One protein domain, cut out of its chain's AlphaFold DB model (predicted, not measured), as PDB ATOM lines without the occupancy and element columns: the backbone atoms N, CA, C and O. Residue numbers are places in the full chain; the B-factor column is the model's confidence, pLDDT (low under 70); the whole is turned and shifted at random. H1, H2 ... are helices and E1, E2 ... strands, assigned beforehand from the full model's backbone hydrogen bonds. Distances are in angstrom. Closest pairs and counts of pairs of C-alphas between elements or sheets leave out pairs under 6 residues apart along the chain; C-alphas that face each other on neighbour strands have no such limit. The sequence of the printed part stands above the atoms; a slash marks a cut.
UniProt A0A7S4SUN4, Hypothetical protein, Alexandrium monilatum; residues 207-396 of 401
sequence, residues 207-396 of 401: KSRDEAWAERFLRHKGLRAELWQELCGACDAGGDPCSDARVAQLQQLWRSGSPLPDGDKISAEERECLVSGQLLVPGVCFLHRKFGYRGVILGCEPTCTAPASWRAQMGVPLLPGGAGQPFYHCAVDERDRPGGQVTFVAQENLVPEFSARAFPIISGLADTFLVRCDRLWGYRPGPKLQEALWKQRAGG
ATOM      1  N   LYS A 207     178.742 204.034 187.574       52.78
ATOM      2  CA  LYS A 207     177.828 205.143 187.926       52.78
ATOM      3  C   LYS A 207     178.113 206.511 187.276       52.78
ATOM      4  O   LYS A 207     177.171 207.187 186.880       52.78
ATOM      5  N   SER A 208     179.369 206.953 187.160       51.41
ATOM      6  CA  SER A 208     179.668 208.327 186.707       51.41
ATOM      7  C   SER A 208     179.587 208.535 185.192       51.41
ATOM      8  O   SER A 208     179.210 209.620 184.748       51.41
ATOM      9  N   ARG A 209     179.913 207.517 184.379       57.72
ATOM     10  CA  ARG A 209     179.682 207.572 182.922       57.72
ATOM     11  C   ARG A 209     178.196 207.359 182.621       57.72
ATOM     12  O   ARG A 209     177.672 207.994 181.706       57.72
ATOM     13  N   ASP A 210     177.529 206.543 183.439       72.00
ATOM     14  CA  ASP A 210     176.096 206.274 183.350       72.00
ATOM     15  C   ASP A 210     175.241 207.528 183.580       72.00
ATOM     16  O   ASP A 210     174.297 207.736 182.829       72.00
ATOM     17  N   GLU A 211     175.559 208.400 184.545       86.25
ATOM     18  CA  GLU A 211     174.748 209.598 184.848       86.25
ATOM     19  C   GLU A 211     174.709 210.617 183.688       86.25
ATOM     20  O   GLU A 211     173.633 211.018 183.240       86.25
ATOM     21  N   ALA A 212     175.867 210.987 183.128       88.56
ATOM     22  CA  ALA A 212     175.937 211.929 182.003       88.56
ATOM     23  C   ALA A 212     175.413 211.334 180.678       88.56
ATOM     24  O   ALA A 212     175.046 212.074 179.758       88.56
ATOM     25  N   TRP A 213     175.400 210.003 180.553       89.75
ATOM     26  CA  TRP A 213     174.692 209.295 179.484       89.75
ATOM     27  C   TRP A 213     173.178 209.301 179.725       89.75
ATOM     28  O   TRP A 213     172.419 209.644 178.819       89.75
ATOM     29  N   ALA A 214     172.738 208.999 180.949       91.88
ATOM     30  CA  ALA A 214     171.339 208.945 181.355       91.88
ATOM     31  C   ALA A 214     170.620 210.273 181.118       91.88
ATOM     32  O   ALA A 214     169.556 210.282 180.499       91.88
ATOM     33  N   GLU A 215     171.218 211.392 181.534       92.56
ATOM     34  CA  GLU A 215     170.664 212.728 181.302       92.56
ATOM     35  C   GLU A 215     170.471 212.996 179.800       92.56
ATOM     36  O   GLU A 215     169.373 213.349 179.357       92.56
ATOM     37  N   ARG A 216     171.510 212.767 178.983       93.19
ATOM     38  CA  ARG A 216     171.466 213.022 177.533       93.19
ATOM     39  C   ARG A 216     170.509 212.080 176.800       93.19
ATOM     40  O   ARG A 216     169.778 212.535 175.918       93.19
ATOM     41  N   PHE A 217     170.433 210.812 177.202       94.81
ATOM     42  CA  PHE A 217     169.454 209.847 176.699       94.81
ATOM     43  C   PHE A 217     168.018 210.267 177.037       94.81
ATOM     44  O   PHE A 217     167.184 210.379 176.137       94.81
ATOM     45  N   LEU A 218     167.720 210.564 178.306       95.50
ATOM     46  CA  LEU A 218     166.380 210.969 178.740       95.50
ATOM     47  C   LEU A 218     165.959 212.312 178.127       95.50
ATOM     48  O   LEU A 218     164.793 212.483 177.763       95.50
ATOM     49  N   ARG A 219     166.902 213.240 177.924       95.12
ATOM     50  CA  ARG A 219     166.674 214.494 177.194       95.12
ATOM     51  C   ARG A 219     166.363 214.251 175.718       95.12
ATOM     52  O   ARG A 219     165.387 214.807 175.217       95.12
ATOM     53  N   HIS A 220     167.124 213.395 175.029       95.75
ATOM     54  CA  HIS A 220     166.816 213.002 173.651       95.75
ATOM     55  C   HIS A 220     165.425 212.366 173.552       95.75
ATOM     56  O   HIS A 220     164.617 212.772 172.720       95.75
ATOM     57  N   LYS A 221     165.101 211.419 174.439       96.56
ATOM     58  CA  LYS A 221     163.787 210.764 174.475       96.56
ATOM     59  C   LYS A 221     162.648 211.736 174.787       96.56
ATOM     60  O   LYS A 221     161.578 211.584 174.208       96.56
ATOM     61  N   GLY A 222     162.887 212.758 175.613       95.81
ATOM     62  CA  GLY A 222     161.974 213.888 175.813       95.81
ATOM     63  C   GLY A 222     161.676 214.628 174.508       95.81
ATOM     64  O   GLY A 222     160.532 214.626 174.059       95.81
ATOM     65  N   LEU A 223     162.713 215.146 173.841       96.19
ATOM     66  CA  LEU A 223     162.587 215.863 172.562       96.19
ATOM     67  C   LEU A 223     161.900 215.024 171.470       96.19
ATOM     68  O   LEU A 223     161.117 215.530 170.667       96.19
ATOM     69  N   ARG A 224     162.183 213.717 171.428       97.00
ATOM     70  CA  ARG A 224     161.574 212.784 170.471       97.00
ATOM     71  C   ARG A 224     160.110 212.474 170.806       97.00
ATOM     72  O   ARG A 224     159.315 212.312 169.884       97.00
ATOM     73  N   ALA A 225     159.737 212.427 172.086       96.50
ATOM     74  CA  ALA A 225     158.345 212.298 172.516       96.50
ATOM     75  C   ALA A 225     157.533 213.576 172.236       96.50
ATOM     76  O   ALA A 225     156.394 213.479 171.789       96.50
ATOM     77  N   GLU A 226     158.126 214.758 172.423       96.69
ATOM     78  CA  GLU A 226     157.530 216.056 172.066       96.69
ATOM     79  C   GLU A 226     157.278 216.153 170.551       96.69
ATOM     80  O   GLU A 226     156.162 216.451 170.127       96.69
ATOM     81  N   LEU A 227     158.265 215.787 169.724       97.31
ATOM     82  CA  LEU A 227     158.112 215.707 168.265       97.31
ATOM     83  C   LEU A 227     157.007 214.722 167.842       97.31
ATOM     84  O   LEU A 227     156.244 215.000 166.918       97.31
ATOM     85  N   TRP A 228     156.905 213.572 168.514       97.50
ATOM     86  CA  TRP A 228     155.846 212.591 168.265       97.50
ATOM     87  C   TRP A 228     154.457 213.126 168.654       97.50
ATOM     88  O   TRP A 228     153.499 212.954 167.900       97.50
ATOM     89  N   GLN A 229     154.344 213.831 169.785       96.81
ATOM     90  CA  GLN A 229     153.110 214.507 170.196       96.81
ATOM     91  C   GLN A 229     152.685 215.591 169.202       96.81
ATOM     92  O   GLN A 229     151.502 215.658 168.862       96.81
ATOM     93  N   GLU A 230     153.631 216.397 168.712       96.50
ATOM     94  CA  GLU A 230     153.355 217.417 167.701       96.50
ATOM     95  C   GLU A 230     152.899 216.784 166.380       96.50
ATOM     96  O   GLU A 230     151.889 217.200 165.815       96.50
ATOM     97  N   LEU A 231     153.578 215.726 165.923       96.50
ATOM     98  CA  LEU A 231     153.200 214.986 164.719       96.50
ATOM     99  C   LEU A 231     151.786 214.389 164.837       96.50
ATOM    100  O   LEU A 231     151.002 214.491 163.896       96.50
ATOM    101  N   CYS A 232     151.423 213.836 166.000       95.69
ATOM    102  CA  CYS A 232     150.054 213.394 166.274       95.69
ATOM    103  C   CYS A 232     149.048 214.557 166.227       95.69
ATOM    104  O   CYS A 232     147.996 214.436 165.605       95.69
ATOM    105  N   GLY A 233     149.360 215.694 166.859       94.31
ATOM    106  CA  GLY A 233     148.493 216.878 166.860       94.31
ATOM    107  C   GLY A 233     148.262 217.457 165.460       94.31
ATOM    108  O   GLY A 233     147.124 217.754 165.100       94.31
ATOM    109  N   ALA A 234     149.316 217.549 164.647       94.38
ATOM    110  CA  ALA A 234     149.237 218.006 163.260       94.38
ATOM    111  C   ALA A 234     148.428 217.042 162.371       94.38
ATOM    112  O   ALA A 234     147.701 217.485 161.483       94.38
ATOM    113  N   CYS A 235     148.507 215.733 162.627       92.38
ATOM    114  CA  CYS A 235     147.665 214.742 161.962       92.38
ATOM    115  C   CYS A 235     146.183 214.884 162.350       92.38
ATOM    116  O   CYS A 235     145.323 214.861 161.470       92.38
ATOM    117  N   ASP A 236     145.861 215.049 163.631       89.81
ATOM    118  CA  ASP A 236     144.467 215.167 164.079       89.81
ATOM    119  C   ASP A 236     143.788 216.458 163.585       89.81
ATOM    120  O   ASP A 236     142.592 216.454 163.312       89.81
ATOM    121  N   ALA A 237     144.551 217.542 163.407       87.56
ATOM    122  CA  ALA A 237     144.077 218.815 162.854       87.56
ATOM    123  C   ALA A 237     143.865 218.807 161.320       87.56
ATOM    124  O   ALA A 237     143.643 219.860 160.723       87.56
ATOM    125  N   GLY A 238     143.988 217.648 160.664       77.94
ATOM    126  CA  GLY A 238     144.009 217.529 159.205       77.94
ATOM    127  C   GLY A 238     142.734 217.987 158.488       77.94
ATOM    128  O   GLY A 238     141.619 217.723 158.932       77.94
ATOM    129  N   GLY A 239     142.924 218.613 157.324       73.25
ATOM    130  CA  GLY A 239     141.856 219.148 156.469       73.25
ATOM    131  C   GLY A 239     142.308 220.320 155.588       73.25
ATOM    132  O   GLY A 239     141.668 220.612 154.583       73.25
ATOM    133  N   ASP A 240     143.429 220.956 155.941       74.44
ATOM    134  CA  ASP A 240     144.065 222.068 155.226       74.44
ATOM    135  C   ASP A 240     145.404 221.612 154.591       74.44
ATOM    136  O   ASP A 240     146.217 220.988 155.283       74.44
ATOM    137  N   PRO A 241     145.691 221.938 153.311       73.44
ATOM    138  CA  PRO A 241     147.006 221.737 152.691       73.44
ATOM    139  C   PRO A 241     148.206 222.264 153.502       73.44
ATOM    140  O   PRO A 241     149.300 221.699 153.424       73.44
ATOM    141  N   CYS A 242     148.029 223.319 154.305       70.00
ATOM    142  CA  CYS A 242     149.060 223.824 155.216       70.00
ATOM    143  C   CYS A 242     149.406 222.801 156.318       70.00
ATOM    144  O   CYS A 242     150.581 222.597 156.646       70.00
ATOM    145  N   SER A 243     148.400 222.091 156.841       81.81
ATOM    146  CA  SER A 243     148.586 221.001 157.803       81.81
ATOM    147  C   SER A 243     149.377 219.848 157.193       81.81
ATOM    148  O   SER A 243     150.282 219.331 157.845       81.81
ATOM    149  N   ASP A 244     149.110 219.479 155.936       87.81
ATOM    150  CA  ASP A 244     149.836 218.395 155.260       87.81
ATOM    151  C   ASP A 244     151.323 218.737 155.049       87.81
ATOM    152  O   ASP A 244     152.189 217.886 155.269       87.81
ATOM    153  N   ALA A 245     151.650 219.996 154.729       92.06
ATOM    154  CA  ALA A 245     153.036 220.462 154.662       92.06
ATOM    155  C   ALA A 245     153.749 220.380 156.030       92.06
ATOM    156  O   ALA A 245     154.892 219.914 156.108       92.06
ATOM    157  N   ARG A 246     153.072 220.763 157.128       94.38
ATOM    158  CA  ARG A 246     153.619 220.622 158.491       94.38
ATOM    159  C   ARG A 246     153.785 219.154 158.887       94.38
ATOM    160  O   ARG A 246     154.831 218.797 159.427       94.38
ATOM    161  N   VAL A 247     152.815 218.292 158.577       94.31
ATOM    162  CA  VAL A 247     152.904 216.841 158.810       94.31
ATOM    163  C   VAL A 247     154.095 216.247 158.055       94.31
ATOM    164  O   VAL A 247     154.878 215.517 158.659       94.31
ATOM    165  N   ALA A 248     154.301 216.593 156.781       94.69
ATOM    166  CA  ALA A 248     155.447 216.118 156.003       94.69
ATOM    167  C   ALA A 248     156.795 216.534 156.626       94.69
ATOM    168  O   ALA A 248     157.698 215.704 156.764       94.69
ATOM    169  N   GLN A 249     156.916 217.787 157.079       96.25
ATOM    170  CA  GLN A 249     158.109 218.285 157.774       96.25
ATOM    171  C   GLN A 249     158.369 217.534 159.093       96.25
ATOM    172  O   GLN A 249     159.496 217.115 159.365       96.25
ATOM    173  N   LEU A 250     157.330 217.323 159.906       96.75
ATOM    174  CA  LEU A 250     157.429 216.592 161.172       96.75
ATOM    175  C   LEU A 250     157.769 215.109 160.946       96.75
ATOM    176  O   LEU A 250     158.598 214.555 161.667       96.75
ATOM    177  N   GLN A 251     157.221 214.476 159.904       96.19
ATOM    178  CA  GLN A 251     157.593 213.117 159.495       96.19
ATOM    179  C   GLN A 251     159.054 213.020 159.034       96.19
ATOM    180  O   GLN A 251     159.709 212.012 159.307       96.19
ATOM    181  N   GLN A 252     159.587 214.044 158.359       96.62
ATOM    182  CA  GLN A 252     160.995 214.086 157.964       96.62
ATOM    183  C   GLN A 252     161.912 214.127 159.196       96.62
ATOM    184  O   GLN A 252     162.817 213.299 159.297       96.62
ATOM    185  N   LEU A 253     161.633 215.014 160.161       96.25
ATOM    186  CA  LEU A 253     162.355 215.085 161.442       96.25
ATOM    187  C   LEU A 253     162.225 213.778 162.243       96.25
ATOM    188  O   LEU A 253     163.195 213.271 162.812       96.25
ATOM    189  N   TRP A 254     161.032 213.178 162.246       95.69
ATOM    190  CA  TRP A 254     160.787 211.892 162.890       95.69
ATOM    191  C   TRP A 254     161.670 210.789 162.286       95.69
ATOM    192  O   TRP A 254     162.326 210.056 163.025       95.69
ATOM    193  N   ARG A 255     161.772 210.707 160.956       94.31
ATOM    194  CA  ARG A 255     162.601 209.702 160.265       94.31
ATOM    195  C   ARG A 255     164.108 209.966 160.372       94.31
ATOM    196  O   ARG A 255     164.868 209.003 160.400       94.31
ATOM    197  N   SER A 256     164.549 211.222 160.470       93.31
ATOM    198  CA  SER A 256     165.979 211.585 160.532       93.31
ATOM    199  C   SER A 256     166.633 211.423 161.910       93.31
ATOM    200  O   SER A 256     167.814 211.731 162.052       93.31
ATOM    201  N   GLY A 257     165.878 211.030 162.941       90.75
ATOM    202  CA  GLY A 257     166.374 210.979 164.326       90.75
ATOM    203  C   GLY A 257     166.548 212.342 164.994       90.75
ATOM    204  O   GLY A 257     166.978 212.423 166.141       90.75
ATOM    205  N   SER A 258     166.204 213.427 164.302       90.75
ATOM    206  CA  SER A 258     166.332 214.789 164.817       90.75
ATOM    207  C   SER A 258     165.163 215.154 165.754       90.75
ATOM    208  O   SER A 258     164.085 214.568 165.636       90.75
ATOM    209  N   PRO A 259     165.329 216.125 166.668       91.12
ATOM    210  CA  PRO A 259     166.592 216.751 167.056       91.12
ATOM    211  C   PRO A 259     167.439 215.832 167.960       91.12
ATOM    212  O   PRO A 259     166.925 215.028 168.740       91.12
ATOM    213  N   LEU A 260     168.759 215.990 167.869       89.81
ATOM    214  CA  LEU A 260     169.712 215.397 168.809       89.81
ATOM    215  C   LEU A 260     170.005 216.408 169.935       89.81
ATOM    216  O   LEU A 260     170.052 217.610 169.656       89.81
ATOM    217  N   PRO A 261     170.204 215.965 171.190       87.19
ATOM    218  CA  PRO A 261     170.662 216.849 172.256       87.19
ATOM    219  C   PRO A 261     172.067 217.377 171.932       87.19
ATOM    220  O   PRO A 261     172.887 216.670 171.352       87.19
ATOM    221  N   ASP A 262     172.332 218.628 172.304       85.12
ATOM    222  CA  ASP A 262     173.662 219.268 172.299       85.12
ATOM    223  C   ASP A 262     174.418 219.334 170.953       85.12
ATOM    224  O   ASP A 262     175.571 219.773 170.911       85.12
ATOM    225  N   GLY A 263     173.754 218.994 169.843       79.81
ATOM    226  CA  GLY A 263     174.245 219.187 168.478       79.81
ATOM    227  C   GLY A 263     175.531 218.411 168.188       79.81
ATOM    228  O   GLY A 263     175.524 217.183 168.090       79.81
ATOM    229  N   ASP A 264     176.636 219.137 168.036       74.06
ATOM    230  CA  ASP A 264     177.950 218.582 167.687       74.06
ATOM    231  C   ASP A 264     178.798 218.188 168.910       74.06
ATOM    232  O   ASP A 264     179.928 217.736 168.756       74.06
ATOM    233  N   LYS A 265     178.270 218.337 170.136       85.56
ATOM    234  CA  LYS A 265     178.983 217.994 171.384       85.56
ATOM    235  C   LYS A 265     178.866 216.525 171.814       85.56
ATOM    236  O   LYS A 265     179.473 216.148 172.813       85.56
ATOM    237  N   ILE A 266     178.078 215.714 171.111       88.38
ATOM    238  CA  ILE A 266     177.953 214.268 171.359       88.38
ATOM    239  C   ILE A 266     179.005 213.495 170.562       88.38
ATOM    240  O   ILE A 266     179.291 213.844 169.414       88.38
ATOM    241  N   SER A 267     179.563 212.432 171.144       89.44
ATOM    242  CA  SER A 267     180.490 211.559 170.415       89.44
ATOM    243  C   SER A 267     179.774 210.797 169.287       89.44
ATOM    244  O   SER A 267     178.543 210.708 169.253       89.44
ATOM    245  N   ALA A 268     180.537 210.225 168.349       88.69
ATOM    246  CA  ALA A 268     179.968 209.380 167.296       88.69
ATOM    247  C   ALA A 268     179.249 208.146 167.880       88.69
ATOM    248  O   ALA A 268     178.141 207.834 167.455       88.69
ATOM    249  N   GLU A 269     179.840 207.521 168.904       86.88
ATOM    250  CA  GLU A 269     179.271 206.389 169.649       86.88
ATOM    251  C   GLU A 269     177.965 206.781 170.356       86.88
ATOM    252  O   GLU A 269     176.953 206.099 170.234       86.88
ATOM    253  N   GLU A 270     177.946 207.922 171.056       88.56
ATOM    254  CA  GLU A 270     176.741 208.429 171.723       88.56
ATOM    255  C   GLU A 270     175.643 208.749 170.705       88.56
ATOM    256  O   GLU A 270     174.480 208.417 170.921       88.56
ATOM    257  N   ARG A 271     176.005 209.353 169.565       91.06
ATOM    258  CA  ARG A 271     175.075 209.627 168.464       91.06
ATOM    259  C   ARG A 271     174.486 208.336 167.898       91.06
ATOM    260  O   ARG A 271     173.277 208.288 167.688       91.06
ATOM    261  N   GLU A 272     175.296 207.302 167.687       89.69
ATOM    262  CA  GLU A 272     174.830 205.985 167.243       89.69
ATOM    263  C   GLU A 272     173.890 205.344 168.275       89.69
ATOM    264  O   GLU A 272     172.800 204.900 167.913       89.69
ATOM    265  N   CYS A 273     174.231 205.385 169.566       88.81
ATOM    266  CA  CYS A 273     173.384 204.877 170.648       88.81
ATOM    267  C   CYS A 273     172.051 205.634 170.801       88.81
ATOM    268  O   CYS A 273     171.047 205.014 171.148       88.81
ATOM    269  N   LEU A 274     172.007 206.946 170.535       92.12
ATOM    270  CA  LEU A 274     170.766 207.741 170.541       92.12
ATOM    271  C   LEU A 274     169.891 207.476 169.304       92.12
ATOM    272  O   LEU A 274     168.672 207.338 169.417       92.12
ATOM    273  N   VAL A 275     170.513 207.384 168.123       91.31
ATOM    274  CA  VAL A 275     169.843 207.046 166.855       91.31
ATOM    275  C   VAL A 275     169.310 205.607 166.886       91.31
ATOM    276  O   VAL A 275     168.209 205.327 166.398       91.31
ATOM    277  N   SER A 276     170.038 204.697 167.537       90.12
ATOM    278  CA  SER A 276     169.567 203.360 167.883       90.12
ATOM    279  C   SER A 276     168.331 203.471 168.777       90.12
ATOM    280  O   SER A 276     168.383 203.903 169.926       90.12
ATOM    281  N   GLY A 277     167.170 203.111 168.227       93.62
ATOM    282  CA  GLY A 277     165.892 203.279 168.916       93.62
ATOM    283  C   GLY A 277     165.295 204.690 168.847       93.62
ATOM    284  O   GLY A 277     164.387 204.982 169.622       93.62
ATOM    285  N   GLN A 278     165.702 205.559 167.913       95.50
ATOM    286  CA  GLN A 278     165.102 206.895 167.709       95.50
ATOM    287  C   GLN A 278     163.568 206.893 167.522       95.50
ATOM    288  O   GLN A 278     162.906 207.905 167.761       95.50
ATOM    289  N   LEU A 279     163.004 205.768 167.059       97.44
ATOM    290  CA  LEU A 279     161.566 205.560 166.841       97.44
ATOM    291  C   LEU A 279     160.842 205.003 168.081       97.44
ATOM    292  O   LEU A 279     159.619 204.946 168.097       97.44
ATOM    293  N   LEU A 280     161.583 204.572 169.104       98.12
ATOM    294  CA  LEU A 280     161.050 204.000 170.338       98.12
ATOM    295  C   LEU A 280     160.860 205.131 171.358       98.12
ATOM    296  O   LEU A 280     161.810 205.534 172.037       98.12
ATOM    297  N   VAL A 281     159.642 205.668 171.435       98.00
ATOM    298  CA  VAL A 281     159.238 206.721 172.384       98.00
ATOM    299  C   VAL A 281     157.877 206.388 173.003       98.00
ATOM    300  O   VAL A 281     157.118 205.620 172.404       98.00
ATOM    301  N   PRO A 282     157.532 206.964 174.169       98.56
ATOM    302  CA  PRO A 282     156.211 206.826 174.770       98.56
ATOM    303  C   PRO A 282     155.061 207.086 173.787       98.56
ATOM    304  O   PRO A 282     155.005 208.131 173.139       98.56
ATOM    305  N   GLY A 283     154.143 206.124 173.693       98.38
ATOM    306  CA  GLY A 283     152.998 206.133 172.786       98.38
ATOM    307  C   GLY A 283     153.209 205.443 171.428       98.38
ATOM    308  O   GLY A 283     152.230 205.227 170.712       98.38
ATOM    309  N   VAL A 284     154.432 205.034 171.073       98.56
ATOM    310  CA  VAL A 284     154.676 204.214 169.869       98.56
ATOM    311  C   VAL A 284     154.364 202.739 170.138       98.56
ATOM    312  O   VAL A 284     154.791 202.167 171.147       98.56
ATOM    313  N   CYS A 285     153.617 202.129 169.214       98.75
ATOM    314  CA  CYS A 285     153.310 200.703 169.214       98.75
ATOM    315  C   CYS A 285     154.503 199.881 168.707       98.75
ATOM    316  O   CYS A 285     155.299 200.337 167.883       98.75
ATOM    317  N   PHE A 286     154.623 198.642 169.176       98.81
ATOM    318  CA  PHE A 286     155.685 197.732 168.759       98.81
ATOM    319  C   PHE A 286     155.218 196.277 168.712       98.81
ATOM    320  O   PHE A 286     154.209 195.898 169.310       98.81
ATOM    321  N   LEU A 287     156.023 195.453 168.044       98.69
ATOM    322  CA  LEU A 287     155.992 193.997 168.129       98.69
ATOM    323  C   LEU A 287     157.275 193.498 168.797       98.69
ATOM    324  O   LEU A 287     158.378 193.929 168.452       98.69
ATOM    325  N   HIS A 288     157.152 192.585 169.758       98.50
ATOM    326  CA  HIS A 288     158.313 192.017 170.435       98.50
ATOM    327  C   HIS A 288     159.049 191.037 169.513       98.50
ATOM    328  O   HIS A 288     158.531 189.963 169.207       98.50
ATOM    329  N   ARG A 289     160.302 191.330 169.146       97.69
ATOM    330  CA  ARG A 289     161.102 190.586 168.153       97.69
ATOM    331  C   ARG A 289     161.097 189.066 168.362       97.69
ATOM    332  O   ARG A 289     160.835 188.324 167.426       97.69
ATOM    333  N   LYS A 290     161.356 188.609 169.594       96.12
ATOM    334  CA  LYS A 290     161.412 187.174 169.947       96.12
ATOM    335  C   LYS A 290     160.050 186.480 170.113       96.12
ATOM    336  O   LYS A 290     159.963 185.279 169.893       96.12
ATOM    337  N   PHE A 291     159.013 187.197 170.554       96.88
ATOM    338  CA  PHE A 291     157.770 186.597 171.067       96.88
ATOM    339  C   PHE A 291     156.511 187.007 170.288       96.88
ATOM    340  O   PHE A 291     155.436 186.497 170.576       96.88
ATOM    341  N   GLY A 292     156.613 187.939 169.340       97.69
ATOM    342  CA  GLY A 292     155.519 188.375 168.468       97.69
ATOM    343  C   GLY A 292     154.425 189.231 169.115       97.69
ATOM    344  O   GLY A 292     153.627 189.796 168.373       97.69
ATOM    345  N   TYR A 293     154.384 189.356 170.448       98.12
ATOM    346  CA  TYR A 293     153.337 190.109 171.146       98.12
ATOM    347  C   TYR A 293     153.382 191.613 170.849       98.12
ATOM    348  O   TYR A 293     154.454 192.185 170.626       98.12
ATOM    349  N   ARG A 294     152.209 192.240 170.893       98.62
ATOM    350  CA  ARG A 294     151.981 193.673 170.709       98.62
ATOM    351  C   ARG A 294     152.096 194.419 172.030       98.62
ATOM    352  O   ARG A 294     151.677 193.927 173.078       98.62
ATOM    353  N   GLY A 295     152.602 195.639 171.968       98.50
ATOM    354  CA  GLY A 295     152.565 196.552 173.100       98.50
ATOM    355  C   GLY A 295     152.717 198.002 172.674       98.50
ATOM    356  O   GLY A 295     152.955 198.306 171.503       98.50
ATOM    357  N   VAL A 296     152.607 198.896 173.649       98.75
ATOM    358  CA  VAL A 296     152.882 200.327 173.501       98.75
ATOM    359  C   VAL A 296     153.841 200.784 174.593       98.75
ATOM    360  O   VAL A 296     153.753 200.359 175.746       98.75
ATOM    361  N   ILE A 297     154.800 201.626 174.215       98.81
ATOM    362  CA  ILE A 297     155.807 202.164 175.133       98.81
ATOM    363  C   ILE A 297     155.150 203.193 176.062       98.81
ATOM    364  O   ILE A 297     154.428 204.077 175.605       98.81
ATOM    365  N   LEU A 298     155.438 203.104 177.358       98.62
ATOM    366  CA  LEU A 298     155.027 204.066 178.383       98.62
ATOM    367  C   LEU A 298     156.204 204.951 178.813       98.62
ATOM    368  O   LEU A 298     156.061 206.164 178.920       98.62
ATOM    369  N   GLY A 299     157.378 204.347 178.997       98.00
ATOM    370  CA  GLY A 299     158.600 205.017 179.442       98.00
ATOM    371  C   GLY A 299     159.850 204.240 179.045       98.00
ATOM    372  O   GLY A 299     159.763 203.147 178.481       98.00
ATOM    373  N   CYS A 300     161.025 204.802 179.319       97.69
ATOM    374  CA  CYS A 300     162.305 204.191 178.967       97.69
ATOM    375  C   CYS A 300     163.418 204.589 179.931       97.69
ATOM    376  O   CYS A 300     163.400 205.678 180.497       97.69
ATOM    377  N   GLU A 301     164.416 203.728 180.056       96.06
ATOM    378  CA  GLU A 301     165.599 203.907 180.886       96.06
ATOM    379  C   GLU A 301     166.859 203.697 180.034       96.06
ATOM    380  O   GLU A 301     166.835 202.884 179.106       96.06
ATOM    381  N   PRO A 302     167.948 204.436 180.307       94.88
ATOM    382  CA  PRO A 302     169.180 204.402 179.509       94.88
ATOM    383  C   PRO A 302     169.935 203.072 179.617       94.88
ATOM    384  O   PRO A 302     170.685 202.730 178.707       94.88
ATOM    385  N   THR A 303     169.731 202.347 180.720       93.44
ATOM    386  CA  THR A 303     170.332 201.056 181.068       93.44
ATOM    387  C   THR A 303     169.304 200.202 181.823       93.44
ATOM    388  O   THR A 303     168.238 200.680 182.218       93.44
ATOM    389  N   CYS A 304     169.594 198.918 182.041       92.88
ATOM    390  CA  CYS A 304     168.724 198.020 182.801       92.88
ATOM    391  C   CYS A 304     168.882 198.213 184.322       92.88
ATOM    392  O   CYS A 304     169.741 197.569 184.937       92.88
ATOM    393  N   THR A 305     168.005 199.014 184.939       91.25
ATOM    394  CA  THR A 305     167.981 199.231 186.404       91.25
ATOM    395  C   THR A 305     167.395 198.064 187.210       91.25
ATOM    396  O   THR A 305     167.537 198.026 188.432       91.25
ATOM    397  N   ALA A 306     166.758 197.091 186.548       89.38
ATOM    398  CA  ALA A 306     166.146 195.941 187.212       89.38
ATOM    399  C   ALA A 306     167.156 195.143 188.074       89.38
ATOM    400  O   ALA A 306     168.332 195.040 187.698       89.38
ATOM    401  N   PRO A 307     166.713 194.520 189.190       83.88
ATOM    402  CA  PRO A 307     167.585 193.774 190.097       83.88
ATOM    403  C   PRO A 307     168.482 192.753 189.393       83.88
ATOM    404  O   PRO A 307     168.098 192.127 188.400       83.88
ATOM    405  N   ALA A 308     169.684 192.551 189.937       77.69
ATOM    406  CA  ALA A 308     170.710 191.662 189.391       77.69
ATOM    407  C   ALA A 308     170.193 190.250 189.046       77.69
ATOM    408  O   ALA A 308     170.545 189.685 188.010       77.69
ATOM    409  N   SER A 309     169.295 189.720 189.867       75.88
ATOM    410  CA  SER A 309     168.613 188.449 189.641       75.88
ATOM    411  C   SER A 309     167.587 188.442 188.538       75.88
ATOM    412  O   SER A 309     167.555 187.486 187.774       75.88
ATOM    413  N   TRP A 310     166.765 189.483 188.433       87.06
ATOM    414  CA  TRP A 310     165.817 189.629 187.341       87.06
ATOM    415  C   TRP A 310     166.590 189.676 186.024       87.06
ATOM    416  O   TRP A 310     166.258 188.957 185.084       87.06
ATOM    417  N   ARG A 311     167.714 190.410 185.998       85.94
ATOM    418  CA  ARG A 311     168.651 190.417 184.865       85.94
ATOM    419  C   ARG A 311     169.176 189.009 184.559       85.94
ATOM    420  O   ARG A 311     169.133 188.595 183.403       85.94
ATOM    421  N   ALA A 312     169.601 188.244 185.565       79.81
ATOM    422  CA  ALA A 312     170.065 186.865 185.383       79.81
ATOM    423  C   ALA A 312     168.954 185.892 184.925       79.81
ATOM    424  O   ALA A 312     169.186 185.071 184.040       79.81
ATOM    425  N   GLN A 313     167.749 185.990 185.490       84.06
ATOM    426  CA  GLN A 313     166.579 185.161 185.176       84.06
ATOM    427  C   GLN A 313     166.066 185.420 183.756       84.06
ATOM    428  O   GLN A 313     165.734 184.482 183.037       84.06
ATOM    429  N   MET A 314     166.032 186.688 183.341       89.94
ATOM    430  CA  MET A 314     165.597 187.105 182.007       89.94
ATOM    431  C   MET A 314     166.701 186.981 180.945       89.94
ATOM    432  O   MET A 314     166.462 187.279 179.777       89.94
ATOM    433  N   GLY A 315     167.904 186.539 181.331       86.94
ATOM    434  CA  GLY A 315     169.036 186.364 180.423       86.94
ATOM    435  C   GLY A 315     169.615 187.675 179.886       86.94
ATOM    436  O   GLY A 315     170.230 187.664 178.826       86.94
ATOM    437  N   VAL A 316     169.448 188.798 180.595       89.00
ATOM    438  CA  VAL A 316     169.968 190.118 180.189       89.00
ATOM    439  C   VAL A 316     171.482 190.107 179.908       89.00
ATOM    440  O   VAL A 316     171.871 190.682 178.896       89.00
ATOM    441  N   PRO A 317     172.350 189.423 180.687       86.06
ATOM    442  CA  PRO A 317     173.776 189.304 180.352       86.06
ATOM    443  C   PRO A 317     174.086 188.531 179.059       86.06
ATOM    444  O   PRO A 317     175.221 188.567 178.600       86.06
ATOM    445  N   LEU A 318     173.111 187.811 178.489       83.56
ATOM    446  CA  LEU A 318     173.241 187.061 177.233       83.56
ATOM    447  C   LEU A 318     172.708 187.844 176.020       83.56
ATOM    448  O   LEU A 318     172.744 187.339 174.898       83.56
ATOM    449  N   LEU A 319     172.177 189.050 176.237       88.12
ATOM    450  CA  LEU A 319     171.756 189.950 175.170       88.12
ATOM    451  C   LEU A 319     172.987 190.650 174.558       88.12
ATOM    452  O   LEU A 319     173.844 191.094 175.322       88.12
ATOM    453  N   PRO A 320     173.071 190.820 173.226       85.00
ATOM    454  CA  PRO A 320     174.087 191.629 172.551       85.00
ATOM    455  C   PRO A 320     174.366 192.997 173.191       85.00
ATOM    456  O   PRO A 320     175.525 193.370 173.339       85.00
ATOM    457  N   GLY A 321     173.326 193.737 173.598       82.06
ATOM    458  CA  GLY A 321     173.481 195.020 174.306       82.06
ATOM    459  C   GLY A 321     173.591 194.907 175.836       82.06
ATOM    460  O   GLY A 321     173.650 195.920 176.533       82.06
ATOM    461  N   GLY A 322     173.559 193.688 176.378       88.81
ATOM    462  CA  GLY A 322     173.635 193.398 177.806       88.81
ATOM    463  C   GLY A 322     172.626 194.185 178.649       88.81
ATOM    464  O   GLY A 322     171.490 194.434 178.239       88.81
ATOM    465  N   ALA A 323     173.083 194.609 179.831       90.81
ATOM    466  CA  ALA A 323     172.380 195.551 180.705       90.81
ATOM    467  C   ALA A 323     172.675 197.033 180.383       90.81
ATOM    468  O   ALA A 323     172.030 197.899 180.970       90.81
ATOM    469  N   GLY A 324     173.643 197.321 179.503       89.31
ATOM    470  CA  GLY A 324     174.071 198.684 179.157       89.31
ATOM    471  C   GLY A 324     173.256 199.340 178.036       89.31
ATOM    472  O   GLY A 324     173.293 200.555 177.885       89.31
ATOM    473  N   GLN A 325     172.497 198.558 177.260       92.50
ATOM    474  CA  GLN A 325     171.522 199.100 176.311       92.50
ATOM    475  C   GLN A 325     170.291 199.694 177.022       92.50
ATOM    476  O   GLN A 325     169.985 199.282 178.144       92.50
ATOM    477  N   PRO A 326     169.507 200.554 176.346       96.06
ATOM    478  CA  PRO A 326     168.241 201.043 176.878       96.06
ATOM    479  C   PRO A 326     167.184 199.952 177.084       96.06
ATOM    480  O   PRO A 326     167.095 198.987 176.317       96.06
ATOM    481  N   PHE A 327     166.327 200.147 178.084       97.62
ATOM    482  CA  PHE A 327     165.165 199.301 178.372       97.62
ATOM    483  C   PHE A 327     163.888 200.146 178.417       97.62
ATOM    484  O   PHE A 327     163.924 201.342 178.695       97.62
ATOM    485  N   TYR A 328     162.746 199.535 178.116       98.50
ATOM    486  CA  TYR A 328     161.468 200.226 177.954       98.50
ATOM    487  C   TYR A 328     160.392 199.593 178.821       98.50
ATOM    488  O   TYR A 328     160.257 198.371 178.864       98.50
ATOM    489  N   HIS A 329     159.607 200.444 179.474       98.44
ATOM    490  CA  HIS A 329     158.395 200.062 180.187       98.44
ATOM    491  C   HIS A 329     157.232 200.082 179.204       98.44
ATOM    492  O   HIS A 329     156.965 201.111 178.576       98.44
ATOM    493  N   CYS A 330     156.554 198.951 179.046       98.56
ATOM    494  CA  CYS A 330     155.591 198.722 177.975       98.56
ATOM    495  C   CYS A 330     154.275 198.162 178.520       98.56
ATOM    496  O   CYS A 330     154.296 197.160 179.227       98.56
ATOM    497  N   ALA A 331     153.134 198.743 178.138       98.44
ATOM    498  CA  ALA A 331     151.843 198.074 178.302       98.44
ATOM    499  C   ALA A 331     151.702 197.004 177.213       98.44
ATOM    500  O   ALA A 331     151.876 197.306 176.027       98.44
ATOM    501  N   VAL A 332     151.405 195.765 177.606       98.31
ATOM    502  CA  VAL A 332     151.172 194.654 176.672       98.31
ATOM    503  C   VAL A 332     149.691 194.557 176.317       98.31
ATOM    504  O   VAL A 332     148.824 194.832 177.146       98.31
ATOM    505  N   ASP A 333     149.411 194.151 175.081       98.44
ATOM    506  CA  ASP A 333     148.056 193.881 174.621       98.44
ATOM    507  C   ASP A 333     147.443 192.649 175.305       98.44
ATOM    508  O   ASP A 333     148.008 191.551 175.275       98.44
ATOM    509  N   GLU A 334     146.253 192.810 175.879       97.94
ATOM    510  CA  GLU A 334     145.559 191.761 176.630       97.94
ATOM    511  C   GLU A 334     145.137 190.561 175.767       97.94
ATOM    512  O   GLU A 334     144.943 189.469 176.302       97.94
ATOM    513  N   ARG A 335     145.069 190.712 174.433       97.56
ATOM    514  CA  ARG A 335     144.850 189.593 173.496       97.56
ATOM    515  C   ARG A 335     146.073 188.678 173.390       97.56
ATOM    516  O   ARG A 335     145.911 187.507 173.063       97.56
ATOM    517  N   ASP A 336     147.273 189.207 173.640       97.69
ATOM    518  CA  ASP A 336     148.527 188.443 173.606       97.69
ATOM    519  C   ASP A 336     148.964 187.993 175.007       97.69
ATOM    520  O   ASP A 336     149.551 186.920 175.158       97.69
ATOM    521  N   ARG A 337     148.698 188.811 176.036       95.44
ATOM    522  CA  ARG A 337     148.952 188.497 177.452       95.44
ATOM    523  C   ARG A 337     147.831 189.045 178.345       95.44
ATOM    524  O   ARG A 337     147.901 190.206 178.751       95.44
ATOM    525  N   PRO A 338     146.825 188.223 178.691       94.12
ATOM    526  CA  PRO A 338     145.739 188.631 179.577       94.12
ATOM    527  C   PRO A 338     146.231 189.162 180.932       94.12
ATOM    528  O   PRO A 338     147.226 188.681 181.479       94.12
ATOM    529  N   GLY A 339     145.497 190.128 181.497       90.94
ATOM    530  CA  GLY A 339     145.765 190.679 182.831       90.94
ATOM    531  C   GLY A 339     146.563 191.989 182.869       90.94
ATOM    532  O   GLY A 339     147.127 192.303 183.914       90.94
ATOM    533  N   GLY A 340     146.624 192.748 181.767       83.75
ATOM    534  CA  GLY A 340     147.063 194.154 181.775       83.75
ATOM    535  C   GLY A 340     148.512 194.386 182.224       83.75
ATOM    536  O   GLY A 340     148.790 195.324 182.969       83.75
ATOM    537  N   GLN A 341     149.437 193.512 181.824       91.56
ATOM    538  CA  GLN A 341     150.815 193.519 182.327       91.56
ATOM    539  C   GLN A 341     151.649 194.694 181.783       91.56
ATOM    540  O   GLN A 341     151.662 194.952 180.577       91.56
ATOM    541  N   VAL A 342     152.435 195.327 182.665       96.38
ATOM    542  CA  VAL A 342     153.617 196.107 182.264       96.38
ATOM    543  C   VAL A 342     154.797 195.153 182.103       96.38
ATOM    544  O   VAL A 342     155.065 194.339 182.989       96.38
ATOM    545  N   THR A 343     155.530 195.258 180.999       96.94
ATOM    546  CA  THR A 343     156.799 194.552 180.787       96.94
ATOM    547  C   THR A 343     157.964 195.528 180.684       96.94
ATOM    548  O   THR A 343     157.821 196.632 180.165       96.94
ATOM    549  N   PHE A 344     159.131 195.100 181.171       97.62
ATOM    550  CA  PHE A 344     160.397 195.817 181.020       97.62
ATOM    551  C   PHE A 344     161.228 195.106 179.946       97.62
ATOM    552  O   PHE A 344     161.581 193.935 180.104       97.62
ATOM    553  N   VAL A 345     161.455 195.769 178.811       98.19
ATOM    554  CA  VAL A 345     161.920 195.133 177.567       98.19
ATOM    555  C   VAL A 345     163.173 195.825 177.037       98.19
ATOM    556  O   VAL A 345     163.185 197.041 176.862       98.19
ATOM    557  N   ALA A 346     164.219 195.050 176.746       97.62
ATOM    558  CA  ALA A 346     165.452 195.549 176.135       97.62
ATOM    559  C   ALA A 346     165.192 196.165 174.750       97.62
ATOM    560  O   ALA A 346     164.400 195.616 173.979       97.62
ATOM    561  N   GLN A 347     165.903 197.240 174.401       97.81
ATOM    562  CA  GLN A 347     165.785 197.938 173.116       97.81
ATOM    563  C   GLN A 347     165.806 196.993 171.911       97.81
ATOM    564  O   GLN A 347     164.953 197.080 171.028       97.81
ATOM    565  N   GLU A 348     166.756 196.059 171.884       96.56
ATOM    566  CA  GLU A 348     166.904 195.100 170.789       96.56
ATOM    567  C   GLU A 348     165.701 194.158 170.607       96.56
ATOM    568  O   GLU A 348     165.534 193.569 169.543       96.56
ATOM    569  N   ASN A 349     164.840 194.006 171.612       98.31
ATOM    570  CA  ASN A 349     163.655 193.161 171.521       98.31
ATOM    571  C   ASN A 349     162.420 193.908 170.999       98.31
ATOM    572  O   ASN A 349     161.378 193.282 170.805       98.31
ATOM    573  N   LEU A 350     162.526 195.206 170.712       98.56
ATOM    574  CA  LEU A 350     161.432 196.024 170.201       98.56
ATOM    575  C   LEU A 350     161.566 196.233 168.688       98.56
ATOM    576  O   LEU A 350     162.643 196.528 168.163       98.56
ATOM    577  N   VAL A 351     160.450 196.089 167.976       98.44
ATOM    578  CA  VAL A 351     160.310 196.467 166.566       98.44
ATOM    579  C   VAL A 351     159.153 197.465 166.480       98.44
ATOM    580  O   VAL A 351     158.016 197.043 166.699       98.44
ATOM    581  N   PRO A 352     159.405 198.765 166.218       98.31
ATOM    582  CA  PRO A 352     158.344 199.753 166.027       98.31
ATOM    583  C   PRO A 352     157.366 199.302 164.938       98.31
ATOM    584  O   PRO A 352     157.796 198.847 163.878       98.31
ATOM    585  N   GLU A 353     156.068 199.441 165.186       98.19
ATOM    586  CA  GLU A 353     155.008 199.021 164.268       98.19
ATOM    587  C   GLU A 353     153.997 200.163 164.115       98.19
ATOM    588  O   GLU A 353     153.437 200.645 165.098       98.19
ATOM    589  N   PHE A 354     153.782 200.598 162.873       97.00
ATOM    590  CA  PHE A 354     152.981 201.775 162.516       97.00
ATOM    591  C   PHE A 354     151.831 201.360 161.588       97.00
ATOM    592  O   PHE A 354     151.633 201.931 160.514       97.00
ATOM    593  N   SER A 355     151.110 200.306 161.974       97.31
ATOM    594  CA  SER A 355     150.003 199.735 161.206       97.31
ATOM    595  C   SER A 355     148.937 199.090 162.100       97.31
ATOM    596  O   SER A 355     149.140 198.868 163.299       97.31
ATOM    597  N   ALA A 356     147.819 198.690 161.482       96.88
ATOM    598  CA  ALA A 356     146.724 197.937 162.106       96.88
ATOM    599  C   ALA A 356     147.159 196.622 162.787       96.88
ATOM    600  O   ALA A 356     146.384 196.006 163.517       96.88
ATOM    601  N   ARG A 357     148.390 196.155 162.537       97.25
ATOM    602  CA  ARG A 357     148.923 194.924 163.121       97.25
ATOM    603  C   ARG A 357     149.179 195.044 164.623       97.25
ATOM    604  O   ARG A 357     148.936 194.073 165.333       97.25
ATOM    605  N   ALA A 358     149.651 196.199 165.101       97.50
ATOM    606  CA  ALA A 358     149.853 196.455 166.532       97.50
ATOM    607  C   ALA A 358     148.836 197.432 167.133       97.50
ATOM    608  O   ALA A 358     148.663 197.439 168.347       97.50
ATOM    609  N   PHE A 359     148.143 198.225 166.312       98.06
ATOM    610  CA  PHE A 359     147.210 199.249 166.777       98.06
ATOM    611  C   PHE A 359     145.746 198.939 166.398       98.06
ATOM    612  O   PHE A 359     145.496 198.527 165.265       98.06
ATOM    613  N   PRO A 360     144.760 199.204 167.279       98.25
ATOM    614  CA  PRO A 360     144.914 199.671 168.658       98.25
ATOM    615  C   PRO A 360     145.344 198.541 169.602       98.25
ATOM    616  O   PRO A 360     144.987 197.378 169.391       98.25
ATOM    617  N   ILE A 361     146.069 198.914 170.657       98.25
ATOM    618  CA  ILE A 361     146.359 198.073 171.820       98.25
ATOM    619  C   ILE A 361     145.119 198.004 172.713       98.25
ATOM    620  O   ILE A 361     144.521 199.035 173.017       98.25
ATOM    621  N   ILE A 362     144.759 196.799 173.155       98.00
ATOM    622  CA  ILE A 362     143.753 196.574 174.200       98.00
ATOM    623  C   ILE A 362     144.489 196.442 175.533       98.00
ATOM    624  O   ILE A 362     145.165 195.442 175.763       98.00
ATOM    625  N   SER A 363     144.406 197.465 176.385       97.25
ATOM    626  CA  SER A 363     145.003 197.453 177.724       97.25
ATOM    627  C   SER A 363     144.414 198.571 178.577       97.25
ATOM    628  O   SER A 363     144.510 199.740 178.196       97.25
ATOM    629  N   GLY A 364     143.918 198.255 179.778       96.56
ATOM    630  CA  GLY A 364     143.420 199.283 180.707       96.56
ATOM    631  C   GLY A 364     144.474 200.337 181.100       96.56
ATOM    632  O   GLY A 364     144.133 201.471 181.447       96.56
ATOM    633  N   LEU A 365     145.768 200.005 180.994       96.56
ATOM    634  CA  LEU A 365     146.864 200.965 181.162       96.56
ATOM    635  C   LEU A 365     146.987 201.913 179.967       96.56
ATOM    636  O   LEU A 365     147.183 203.110 180.168       96.56
ATOM    637  N   ALA A 366     146.834 201.412 178.738       97.25
ATOM    638  CA  ALA A 366     146.812 202.267 177.556       97.25
ATOM    639  C   ALA A 366     145.640 203.258 177.641       97.25
ATOM    640  O   ALA A 366     145.859 204.460 177.531       97.25
ATOM    641  N   ASP A 367     144.437 202.784 177.975       97.00
ATOM    642  CA  ASP A 367     143.249 203.638 178.129       97.00
ATOM    643  C   ASP A 367     143.394 204.692 179.249       97.00
ATOM    644  O   ASP A 367     142.812 205.774 179.176       97.00
ATOM    645  N   THR A 368     144.195 204.409 180.286       97.12
ATOM    646  CA  THR A 368     144.427 205.327 181.420       97.12
ATOM    647  C   THR A 368     145.499 206.386 181.140       97.12
ATOM    648  O   THR A 368     145.403 207.512 181.641       97.12
ATOM    649  N   PHE A 369     146.552 206.029 180.400       98.12
ATOM    650  CA  PHE A 369     147.780 206.827 180.282       98.12
ATOM    651  C   PHE A 369     148.023 207.405 178.881       98.12
ATOM    652  O   PHE A 369     148.904 208.255 178.726       98.12
ATOM    653  N   LEU A 370     147.269 206.983 177.866       98.25
ATOM    654  CA  LEU A 370     147.506 207.313 176.463       98.25
ATOM    655  C   LEU A 370     146.247 207.849 175.765       98.25
ATOM    656  O   LEU A 370     145.121 207.505 176.101       98.25
ATOM    657  N   VAL A 371     146.449 208.680 174.743       97.94
ATOM    658  CA  VAL A 371     145.389 209.210 173.869       97.94
ATOM    659  C   VAL A 371     145.658 208.726 172.449       97.94
ATOM    660  O   VAL A 371     146.747 208.965 171.930       97.94
ATOM    661  N   ARG A 372     144.693 208.060 171.806       97.50
ATOM    662  CA  ARG A 372     144.840 207.542 170.430       97.50
ATOM    663  C   ARG A 372     145.217 208.643 169.427       97.50
ATOM    664  O   ARG A 372     144.818 209.799 169.573       97.50
ATOM    665  N   CYS A 373     145.971 208.249 168.405       96.31
ATOM    666  CA  CYS A 373     146.172 208.976 167.156       96.31
ATOM    667  C   CYS A 373     146.107 207.966 166.000       96.31
ATOM    668  O   CYS A 373     147.109 207.377 165.582       96.31
ATOM    669  N   ASP A 374     144.892 207.724 165.505       95.50
ATOM    670  CA  ASP A 374     144.614 206.657 164.538       95.50
ATOM    671  C   ASP A 374     145.342 206.859 163.199       95.50
ATOM    672  O   ASP A 374     145.796 205.888 162.596       95.50
ATOM    673  N   ARG A 375     145.553 208.116 162.766       94.12
ATOM    674  CA  ARG A 375     146.295 208.451 161.529       94.12
ATOM    675  C   ARG A 375     147.758 207.988 161.534       94.12
ATOM    676  O   ARG A 375     148.356 207.900 160.464       94.12
ATOM    677  N   LEU A 376     148.336 207.725 162.707       95.50
ATOM    678  CA  LEU A 376     149.731 207.305 162.882       95.50
ATOM    679  C   LEU A 376     149.867 205.911 163.508       95.50
ATOM    680  O   LEU A 376     150.988 205.491 163.795       95.50
ATOM    681  N   TRP A 377     148.751 205.198 163.710       97.56
ATOM    682  CA  TRP A 377     148.716 203.860 164.313       97.56
ATOM    683  C   TRP A 377     149.403 203.799 165.688       97.56
ATOM    684  O   TRP A 377     150.107 202.845 166.023       97.56
ATOM    685  N   GLY A 378     149.212 204.843 166.496       97.56
ATOM    686  CA  GLY A 378     149.847 204.970 167.802       97.56
ATOM    687  C   GLY A 378     149.111 205.933 168.721       97.56
ATOM    688  O   GLY A 378     147.924 206.212 168.550       97.56
ATOM    689  N   TYR A 379     149.820 206.423 169.730       98.44
ATOM    690  CA  TYR A 379     149.237 207.197 170.815       98.44
ATOM    691  C   TYR A 379     150.102 208.396 171.198       98.44
ATOM    692  O   TYR A 379     151.325 208.347 171.111       98.44
ATOM    693  N   ARG A 380     149.481 209.444 171.734       97.31
ATOM    694  CA  ARG A 380     150.157 210.484 172.517       97.31
ATOM    695  C   ARG A 380     150.171 210.094 173.997       97.31
ATOM    696  O   ARG A 380     149.150 209.607 174.487       97.31
ATOM    697  N   PRO A 381     151.241 210.403 174.746       98.06
ATOM    698  CA  PRO A 381     151.196 210.426 176.204       98.06
ATOM    699  C   PRO A 381     150.083 211.349 176.712       98.06
ATOM    700  O   PRO A 381     150.063 212.534 176.369       98.06
ATOM    701  N   GLY A 382     149.163 210.815 177.518       97.75
ATOM    702  CA  GLY A 382     148.143 211.589 178.228       97.75
ATOM    703  C   GLY A 382     148.719 212.309 179.457       97.75
ATOM    704  O   GLY A 382     149.867 212.054 179.827       97.75
ATOM    705  N   PRO A 383     147.950 213.187 180.132       97.50
ATOM    706  CA  PRO A 383     148.476 214.073 181.179       97.50
ATOM    707  C   PRO A 383     149.228 213.353 182.309       97.50
ATOM    708  O   PRO A 383     150.329 213.763 182.666       97.50
ATOM    709  N   LYS A 384     148.693 212.229 182.808       97.56
ATOM    710  CA  LYS A 384     149.349 211.412 183.847       97.56
ATOM    711  C   LYS A 384     150.706 210.864 183.393       97.56
ATOM    712  O   LYS A 384     151.671 210.888 184.149       97.56
ATOM    713  N   LEU A 385     150.794 210.400 182.143       97.88
ATOM    714  CA  LEU A 385     152.040 209.867 181.599       97.88
ATOM    715  C   LEU A 385     153.059 210.979 181.335       97.88
ATOM    716  O   LEU A 385     154.247 210.788 181.567       97.88
ATOM    717  N   GLN A 386     152.604 212.156 180.895       97.50
ATOM    718  CA  GLN A 386     153.465 213.332 180.762       97.50
ATOM    719  C   GLN A 386     154.060 213.750 182.114       97.50
ATOM    720  O   GLN A 386     155.252 214.040 182.177       97.50
ATOM    721  N   GLU A 387     153.272 213.716 183.193       97.00
ATOM    722  CA  GLU A 387     153.747 213.993 184.553       97.00
ATOM    723  C   GLU A 387     154.804 212.972 185.010       97.00
ATOM    724  O   GLU A 387     155.863 213.366 185.502       97.00
ATOM    725  N   ALA A 388     154.568 211.672 184.797       97.00
ATOM    726  CA  ALA A 388     155.530 210.606 185.090       97.00
ATOM    727  C   ALA A 388     156.852 210.778 184.313       97.00
ATOM    728  O   ALA A 388     157.938 210.766 184.895       97.00
ATOM    729  N   LEU A 389     156.765 211.025 183.001       96.88
ATOM    730  CA  LEU A 389     157.922 211.269 182.135       96.88
ATOM    731  C   LEU A 389     158.676 212.554 182.510       96.88
ATOM    732  O   LEU A 389     159.902 212.596 182.412       96.88
ATOM    733  N   TRP A 390     157.973 213.601 182.947       95.75
ATOM    734  CA  TRP A 390     158.594 214.827 183.447       95.75
ATOM    735  C   TRP A 390     159.334 214.583 184.768       95.75
ATOM    736  O   TRP A 390     160.502 214.955 184.873       95.75
ATOM    737  N   LYS A 391     158.715 213.886 185.734       95.38
ATOM    738  CA  LYS A 391     159.360 213.499 187.004       95.38
ATOM    739  C   LYS A 391     160.624 212.675 186.769       95.38
ATOM    740  O   LYS A 391     161.642 212.945 187.400       95.38
ATOM    741  N   GLN A 392     160.585 211.725 185.832       94.94
ATOM    742  CA  GLN A 392     161.759 210.932 185.465       94.94
ATOM    743  C   GLN A 392     162.900 211.820 184.942       94.94
ATOM    744  O   GLN A 392     164.022 211.732 185.436       94.94
ATOM    745  N   ARG A 393     162.613 212.717 183.985       93.88
ATOM    746  CA  ARG A 393     163.615 213.640 183.421       93.88
ATOM    747  C   ARG A 393     164.163 214.632 184.451       93.88
ATOM    748  O   ARG A 393     165.340 214.958 184.387       93.88
ATOM    749  N   ALA A 394     163.332 215.105 185.377       91.94
ATOM    750  CA  ALA A 394     163.729 216.066 186.405       91.94
ATOM    751  C   ALA A 394     164.518 215.429 187.565       91.94
ATOM    752  O   ALA A 394     165.359 216.093 188.163       91.94
ATOM    753  N   GLY A 395     164.238 214.164 187.900       87.00
ATOM    754  CA  GLY A 395     164.866 213.459 189.023       87.00
ATOM    755  C   GLY A 395     166.018 212.519 188.656       87.00
ATOM    756  O   GLY A 395     166.683 212.029 189.563       87.00
ATOM    757  N   GLY A 396     166.227 212.206 187.371       80.62
ATOM    758  CA  GLY A 396     167.249 211.248 186.913       80.62
ATOM    759  C   GLY A 396     167.019 209.791 187.352       80.62
ATOM    760  O   GLY A 396     167.892 208.947 187.173       80.62
TER     761      GLY A 396
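What this domain is: This is residues 207 to 396 of the 401 residues of the protein "Hypothetical protein" of Alexandrium monilatum (UniProt A0A7S4SUN4). A small sheet of five strands, curled like part of a barrel, sits beside one long helix, H1. H2 folds back beside residues 224 to 235 of H1, H6 packs on H1 residues 215 to 222, the strand hairpin E6 and E7 lies by residues 225 to 236, and H4 lies far out. The printed part has 190 residues, with six named helices and seven named strands in the order H1 H2 H3 E1 E2 H4 E3 E4 E5 H5 E6 E7 H6. The larger sheet runs E4 E3 E2 E1 E5, antiparallel; the class is mixed, helices and strands. The whole is compact, with a radius of gyration of the C-alphas of 16.5 A and spans of 53 by 45 by 28 A.

How they stand to each other: H1, residues 207 to 236, and H2, residues 241 to 255, form a helical hairpin at a shallow tilt of 23 degrees, opposite ways; their closest C-alphas, Leu 231 and Leu 250, are 5.7 A apart. H3, residues 268 to 275, is close to H1 but not clearly touching, with C-alphas 217 and 274 closest at 6.6 A. E1, residues 285 to 288, and E2, residues 294 to 301, are a hairpin with N 286 and O 295 at 2.9 A; E2 bends by 69 degrees at residue 298. H4, residues 308 to 313, touches no helix and is not on the sheet. E3, residues 327 to 332, has N 298 and O 329 of E2 and E3 at 2.8 A, and forms a hairpin with E4, residues 342 to 346, where N 328 and O 345 are 2.8 A apart. E5, residues 350 to 352, is an edge strand beside E1, with N 287 and O 351 at 2.9 A. H5, residues 364 to 369, is on the sheet, over E3, at a height over the sheet of 9.5 A. E6, residues 370 to 373, and E7, residues 378 to 381, are a hairpin with N 371 and O 380 at 2.9 A; the closest C-alphas of H1 and E7, Gln 229 and Arg 380, are 5.5 A apart. H6, residues 383 to 395, touches H1 at a shallow tilt of 25 degrees, opposite ways, with C-alphas 218 and 393 closest at 6.1 A. In H2 to H6 every O i to N i+4 pair is within hydrogen-bond range; in H1, 24 of 26.

Where its parts are: H1 begins at C-alpha 207 (177.828, 205.143, 187.926) and is 42.2 A long. H2 measures 21.1 A, E2 19.8 A and H6 18.2 A, ending at C-alpha 395 (164.866, 213.459, 189.023).

The domain as a whole: The farthest C-alphas, Pro 241 and Ser 309, are 54.2 A apart. The printed part has no cut. The links H2 to H3, H4 to E3 and E5 to H5 are long. The mean pLDDT of the printed part is 92.6; residues 207 to 209 are under 70.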